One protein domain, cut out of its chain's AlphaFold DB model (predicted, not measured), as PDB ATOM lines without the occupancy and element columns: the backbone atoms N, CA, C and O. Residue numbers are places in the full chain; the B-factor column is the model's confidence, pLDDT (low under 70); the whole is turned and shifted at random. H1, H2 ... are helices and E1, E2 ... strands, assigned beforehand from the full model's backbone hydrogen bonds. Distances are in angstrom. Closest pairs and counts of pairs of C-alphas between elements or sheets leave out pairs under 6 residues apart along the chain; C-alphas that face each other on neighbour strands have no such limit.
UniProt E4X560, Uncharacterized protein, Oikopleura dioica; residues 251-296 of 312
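Overview. This is residues 251 to 296 of the 312 residues of an uncharacterized protein of Oikopleura dioica (UniProt E4X560). A small twisted sheet of three strands has one short helix, H1, over one face; its other face is bare. The printed part has 46 residues, with H1, E1, E2, E3 along the chain, class mixed; the sheet, in order E1, E3, E2, is mixed. It is compact, radius of gyration of the C-alphas 9.8 A, spanning 27 by 18 by 13 A.

Along the chain. Find E3 at residues 289 to 294, 16.4 A long, from C-alpha 289 at (-0.136, -62.721, -30.102). E2 is residues 281 to 286, 16.4 A; E1 is 268 to 272, 13.1 A. H1 is 251 to 257, 9.8 A, from (4.616, -65.390, -20.328).

Arrangement. The sheet is only just strongly twisted, its C-alphas up to 4.2 A off the best plane. E3 and E2, a hairpin, are antiparallel at 157 degrees; N 284 and O 291 are 2.8 A apart. E1 and E3 are parallel at 34 degrees; N 271 and O 292 are 2.9 A apart. H1 is on the sheet at a height over the sheet of 9.5 A, over E3, slantwise at 49 degrees on the local plane; 2 of its C-alphas fall on E2, only just too few to be over it. The closest C-alphas of H1 and E2, Asn 251 and Asn 286, are 7.1 A apart. In H1 every O i to N i+4 pair is within hydrogen-bond range.

Size, cuts and confidence. The C-alphas farthest apart, Pro 263 and Gly 279, are 27.2 A apart. The printed part has no cut and no long link; residues 263 and 266 have pLDDT under 70.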
ATOM      1  N   ASN A 251       5.361 -65.528 -19.078       89.50
ATOM      2  CA  ASN A 251       4.616 -65.390 -20.328       89.50
ATOM      3  C   ASN A 251       5.225 -66.266 -21.423       89.50
ATOM      4  O   ASN A 251       4.497 -67.016 -22.059       89.50
ATOM      5  N   SER A 252       6.550 -66.252 -21.587       89.56
ATOM      6  CA  SER A 252       7.225 -67.091 -22.588       89.56
ATOM      7  C   SER A 252       7.056 -68.588 -22.321       89.56
ATOM      8  O   SER A 252       6.829 -69.359 -23.251       89.56
ATOM      9  N   ALA A 253       7.090 -69.015 -21.056       91.12
ATOM     10  CA  ALA A 253       6.815 -70.399 -20.677       91.12
ATOM     11  C   ALA A 253       5.371 -70.796 -21.017       91.12
ATOM     12  O   ALA A 253       5.126 -71.905 -21.495       91.12
ATOM     13  N   ARG A 254       4.416 -69.878 -20.817       90.00
ATOM     14  CA  ARG A 254       3.014 -70.085 -21.184       90.00
ATOM     15  C   ARG A 254       2.817 -70.130 -22.703       90.00
ATOM     16  O   ARG A 254       2.132 -71.020 -23.181       90.00
ATOM     17  N   GLU A 255       3.444 -69.242 -23.468       88.31
ATOM     18  CA  GLU A 255       3.408 -69.299 -24.938       88.31
ATOM     19  C   GLU A 255       4.001 -70.607 -25.459       88.31
ATOM     20  O   GLU A 255       3.431 -71.235 -26.344       88.31
ATOM     21  N   LYS A 256       5.106 -71.074 -24.867       88.69
ATOM     22  CA  LYS A 256       5.716 -72.357 -25.227       88.69
ATOM     23  C   LYS A 256       4.790 -73.543 -24.951       88.69
ATOM     24  O   LYS A 256       4.750 -74.470 -25.754       88.69
ATOM     25  N   LEU A 257       4.017 -73.495 -23.864       87.31
ATOM     26  CA  LEU A 257       2.964 -74.475 -23.578       87.31
ATOM     27  C   LEU A 257       1.864 -74.475 -24.656       87.31
ATOM     28  O   LEU A 257       1.254 -75.509 -24.893       87.31
ATOM     29  N   PHE A 258       1.642 -73.347 -25.333       87.81
ATOM     30  CA  PHE A 258       0.658 -73.202 -26.412       87.81
ATOM     31  C   PHE A 258       1.211 -73.510 -27.810       87.81
ATOM     32  O   PHE A 258       0.544 -73.228 -28.800       87.81
ATOM     33  N   GLY A 259       2.417 -74.077 -27.910       85.12
ATOM     34  CA  GLY A 259       3.076 -74.359 -29.192       85.12
ATOM     35  C   GLY A 259       4.020 -73.254 -29.678       85.12
ATOM     36  O   GLY A 259       4.630 -73.403 -30.732       85.12
ATOM     37  N   GLY A 260       4.209 -72.191 -28.890       83.88
ATOM     38  CA  GLY A 260       5.137 -71.093 -29.165       83.88
ATOM     39  C   GLY A 260       4.481 -69.835 -29.754       83.88
ATOM     40  O   GLY A 260       3.260 -69.771 -29.920       83.88
ATOM     41  N   PRO A 261       5.279 -68.785 -30.030       76.81
ATOM     42  CA  PRO A 261       4.809 -67.587 -30.721       76.81
ATOM     43  C   PRO A 261       4.420 -67.906 -32.177       76.81
ATOM     44  O   PRO A 261       5.216 -68.534 -32.881       76.81
ATOM     45  N   PRO A 262       3.230 -67.487 -32.653       76.25
ATOM     46  CA  PRO A 262       2.819 -67.717 -34.033       76.25
ATOM     47  C   PRO A 262       3.667 -66.891 -35.020       76.25
ATOM     48  O   PRO A 262       4.133 -65.805 -34.660       76.25
ATOM     49  N   PRO A 263       3.835 -67.354 -36.276       69.19
ATOM     50  CA  PRO A 263       4.546 -66.605 -37.317       69.19
ATOM     51  C   PRO A 263       3.869 -65.267 -37.649       69.19
ATOM     52  O   PRO A 263       4.545 -64.266 -37.871       69.19
ATOM     53  N   GLU A 264       2.533 -65.247 -37.644       71.06
ATOM     54  CA  GLU A 264       1.716 -64.051 -37.839       71.06
ATOM     55  C   GLU A 264       0.905 -63.749 -36.578       71.06
ATOM     56  O   GLU A 264       0.153 -64.584 -36.079       71.06
ATOM     57  N   LYS A 265       1.028 -62.517 -36.077       72.38
ATOM     58  CA  LYS A 265       0.349 -62.056 -34.856       72.38
ATOM     59  C   LYS A 265      -1.107 -61.620 -35.077       72.38
ATOM     60  O   LYS A 265      -1.759 -61.158 -34.152       72.38
ATOM     61  N   THR A 266      -1.620 -61.723 -36.300       69.25
ATOM     62  CA  THR A 266      -2.952 -61.229 -36.690       69.25
ATOM     63  C   THR A 266      -4.071 -62.243 -36.462       69.25
ATOM     64  O   THR A 266      -5.239 -61.860 -36.476       69.25
ATOM     65  N   GLN A 267      -3.743 -63.522 -36.246       76.75
ATOM     66  CA  GLN A 267      -4.725 -64.594 -36.079       76.75
ATOM     67  C   GLN A 267      -4.713 -65.178 -34.664       76.75
ATOM     68  O   GLN A 267      -3.673 -65.279 -34.012       76.75
ATOM     69  N   VAL A 268      -5.892 -65.609 -34.209       85.06
ATOM     70  CA  VAL A 268      -6.040 -66.331 -32.942       85.06
ATOM     71  C   VAL A 268      -5.499 -67.751 -33.105       85.06
ATOM     72  O   VAL A 268      -6.028 -68.543 -33.883       85.06
ATOM     73  N   THR A 269      -4.465 -68.085 -32.337       88.25
ATOM     74  CA  THR A 269      -3.857 -69.422 -32.326       88.25
ATOM     75  C   THR A 269      -4.657 -70.354 -31.420       88.25
ATOM     76  O   THR A 269      -4.829 -70.072 -30.235       88.25
ATOM     77  N   GLN A 270      -5.147 -71.476 -31.949       89.94
ATOM     78  CA  GLN A 270      -5.813 -72.498 -31.137       89.94
ATOM     79  C   GLN A 270      -4.770 -73.391 -30.462       89.94
ATOM     80  O   GLN A 270      -3.871 -73.899 -31.130       89.94
ATOM     81  N   ALA A 271      -4.901 -73.604 -29.154       88.62
ATOM     82  CA  ALA A 271      -4.026 -74.496 -28.402       88.62
ATOM     83  C   ALA A 271      -4.823 -75.389 -27.446       88.62
ATOM     84  O   ALA A 271      -5.881 -75.016 -26.930       88.62
ATOM     85  N   GLN A 272      -4.285 -76.577 -27.186       86.56
ATOM     86  CA  GLN A 272      -4.763 -77.470 -26.138       86.56
ATOM     87  C   GLN A 272      -3.633 -77.700 -25.142       86.56
ATOM     88  O   GLN A 272      -2.466 -77.779 -25.533       86.56
ATOM     89  N   SER A 273      -3.955 -77.722 -23.852       83.00
ATOM     90  CA  SER A 273      -2.961 -78.022 -22.831       83.00
ATOM     91  C   SER A 273      -3.575 -78.716 -21.611       83.00
ATOM     92  O   SER A 273      -4.536 -78.199 -21.030       83.00
ATOM     93  N   PRO A 274      -2.916 -79.755 -21.061       82.69
ATOM     94  CA  PRO A 274      -3.372 -80.451 -19.855       82.69
ATOM     95  C   PRO A 274      -3.282 -79.586 -18.585       82.69
ATOM     96  O   PRO A 274      -3.825 -79.943 -17.541       82.69
ATOM     97  N   CYS A 275      -2.594 -78.441 -18.642       82.38
ATOM     98  CA  CYS A 275      -2.557 -77.460 -17.555       82.38
ATOM     99  C   CYS A 275      -3.836 -76.606 -17.444       82.38
ATOM    100  O   CYS A 275      -3.947 -75.827 -16.495       82.38
ATOM    101  N   PHE A 276      -4.771 -76.713 -18.395       80.38
ATOM    102  CA  PHE A 276      -6.004 -75.925 -18.432       80.38
ATOM    103  C   PHE A 276      -7.234 -76.801 -18.157       80.38
ATOM    104  O   PHE A 276      -7.219 -77.993 -18.459       80.38
ATOM    105  N   PRO A 277      -8.308 -76.247 -17.560       76.38
ATOM    106  CA  PRO A 277      -9.529 -77.007 -17.313       76.38
ATOM    107  C   PRO A 277     -10.195 -77.459 -18.618       76.38
ATOM    108  O   PRO A 277     -10.407 -76.646 -19.518       76.38
ATOM    109  N   SER A 278     -10.585 -78.733 -18.689       79.69
ATOM    110  CA  SER A 278     -11.387 -79.258 -19.801       79.69
ATOM    111  C   SER A 278     -12.736 -78.530 -19.919       79.69
ATOM    112  O   SER A 278     -13.308 -78.079 -18.920       79.69
ATOM    113  N   GLY A 279     -13.231 -78.382 -21.152       75.50
ATOM    114  CA  GLY A 279     -14.522 -77.752 -21.454       75.50
ATOM    115  C   GLY A 279     -14.561 -76.227 -21.296       75.50
ATOM    116  O   GLY A 279     -15.634 -75.634 -21.406       75.50
ATOM    117  N   LYS A 280     -13.420 -75.573 -21.036       79.25
ATOM    118  CA  LYS A 280     -13.303 -74.110 -21.019       79.25
ATOM    119  C   LYS A 280     -12.282 -73.637 -22.043       79.25
ATOM    120  O   LYS A 280     -11.135 -74.069 -21.996       79.25
ATOM    121  N   ASN A 281     -12.697 -72.688 -22.878       85.12
ATOM    122  CA  ASN A 281     -11.798 -71.930 -23.743       85.12
ATOM    123  C   ASN A 281     -11.414 -70.631 -23.036       85.12
ATOM    124  O   ASN A 281     -12.284 -69.881 -22.590       85.12
ATOM    125  N   ILE A 282     -10.116 -70.386 -22.904       88.00
ATOM    126  CA  ILE A 282      -9.560 -69.160 -22.334       88.00
ATOM    127  C   ILE A 282      -8.806 -68.426 -23.429       88.00
ATOM    128  O   ILE A 282      -7.928 -68.998 -24.074       88.00
ATOM    129  N   GLU A 283      -9.115 -67.144 -23.593       90.38
ATOM    130  CA  GLU A 283      -8.313 -66.260 -24.426       90.38
ATOM    131  C   GLU A 283      -7.125 -65.716 -23.629       90.38
ATOM    132  O   GLU A 283      -7.266 -65.198 -22.518       90.38
ATOM    133  N   TYR A 284      -5.934 -65.832 -24.204       88.19
ATOM    134  CA  TYR A 284      -4.703 -65.277 -23.663       88.19
ATOM    135  C   TYR A 284      -4.020 -64.431 -24.728       88.19
ATOM    136  O   TYR A 284      -3.782 -64.908 -25.831       88.19
ATOM    137  N   THR A 285      -3.677 -63.188 -24.395       86.25
ATOM    138  CA  THR A 285      -2.929 -62.302 -25.295       86.25
ATOM    139  C   THR A 285      -1.624 -61.869 -24.643       86.25
ATOM    140  O   THR A 285      -1.623 -61.422 -23.494       86.25
ATOM    141  N   ASN A 286      -0.516 -61.980 -25.375       83.38
ATOM    142  CA  ASN A 286       0.798 -61.504 -24.951       83.38
ATOM    143  C   ASN A 286       1.625 -61.035 -26.153       83.38
ATOM    144  O   ASN A 286       1.630 -61.678 -27.194       83.38
ATOM    145  N   ALA A 287       2.311 -59.896 -26.011       77.94
ATOM    146  CA  ALA A 287       3.203 -59.329 -27.031       77.94
ATOM    147  C   ALA A 287       2.603 -59.250 -28.459       77.94
ATOM    148  O   ALA A 287       3.314 -59.412 -29.456       77.94
ATOM    149  N   GLY A 288       1.292 -58.999 -28.549       78.19
ATOM    150  CA  GLY A 288       0.528 -58.922 -29.799       78.19
ATOM    151  C   GLY A 288       0.000 -60.259 -30.329       78.19
ATOM    152  O   GLY A 288      -0.774 -60.242 -31.272       78.19
ATOM    153  N   SER A 289       0.372 -61.394 -29.736       83.56
ATOM    154  CA  SER A 289      -0.136 -62.721 -30.102       83.56
ATOM    155  C   SER A 289      -1.349 -63.086 -29.249       83.56
ATOM    156  O   SER A 289      -1.287 -62.962 -28.022       83.56
ATOM    157  N   THR A 290      -2.421 -63.585 -29.869       88.75
ATOM    158  CA  THR A 290      -3.632 -64.049 -29.174       88.75
ATOM    159  C   THR A 290      -3.813 -65.555 -29.339       88.75
ATOM    160  O   THR A 290      -3.690 -66.096 -30.436       88.75
ATOM    161  N   TYR A 291      -4.137 -66.227 -28.238       89.94
ATOM    162  CA  TYR A 291      -4.333 -67.666 -28.140       89.94
ATOM    163  C   TYR A 291      -5.720 -67.971 -27.585       89.94
ATOM    164  O   TYR A 291      -6.125 -67.365 -26.596       89.94
ATOM    165  N   SER A 292      -6.411 -68.944 -28.172       91.38
ATOM    166  CA  SER A 292      -7.617 -69.567 -27.624       91.38
ATOM    167  C   SER A 292      -7.237 -70.962 -27.138       91.38
ATOM    168  O   SER A 292      -6.880 -71.832 -27.931       91.38
ATOM    169  N   VAL A 293      -7.240 -71.150 -25.819       89.69
ATOM    170  CA  VAL A 293      -6.659 -72.323 -25.158       89.69
ATOM    171  C   VAL A 293      -7.744 -73.137 -24.475       89.69
ATOM    172  O   VAL A 293      -8.499 -72.595 -23.669       89.69
ATOM    173  N   SER A 294      -7.779 -74.440 -24.745       88.31
ATOM    174  CA  SER A 294      -8.672 -75.395 -24.076       88.31
ATOM    175  C   SER A 294      -7.896 -76.456 -23.293       88.31
ATOM    176  O   SER A 294      -6.715 -76.695 -23.546       88.31
ATOM    177  N   GLY A 295      -8.543 -77.071 -22.301       82.81
ATOM    178  CA  GLY A 295      -7.998 -78.241 -21.614       82.81
ATOM    179  C   GLY A 295      -8.255 -79.535 -22.386       82.81
ATOM    180  O   GLY A 295      -9.373 -79.748 -22.856       82.81
ATOM    181  N   ASP A 296      -7.252 -80.409 -22.465       74.19
ATOM    182  CA  ASP A 296      -7.349 -81.711 -23.138       74.19
ATOM    183  C   ASP A 296      -8.483 -82.567 -22.532       74.19
ATOM    184  O   ASP A 296      -8.676 -82.589 -21.313       74.19
TER     185      ASP A 296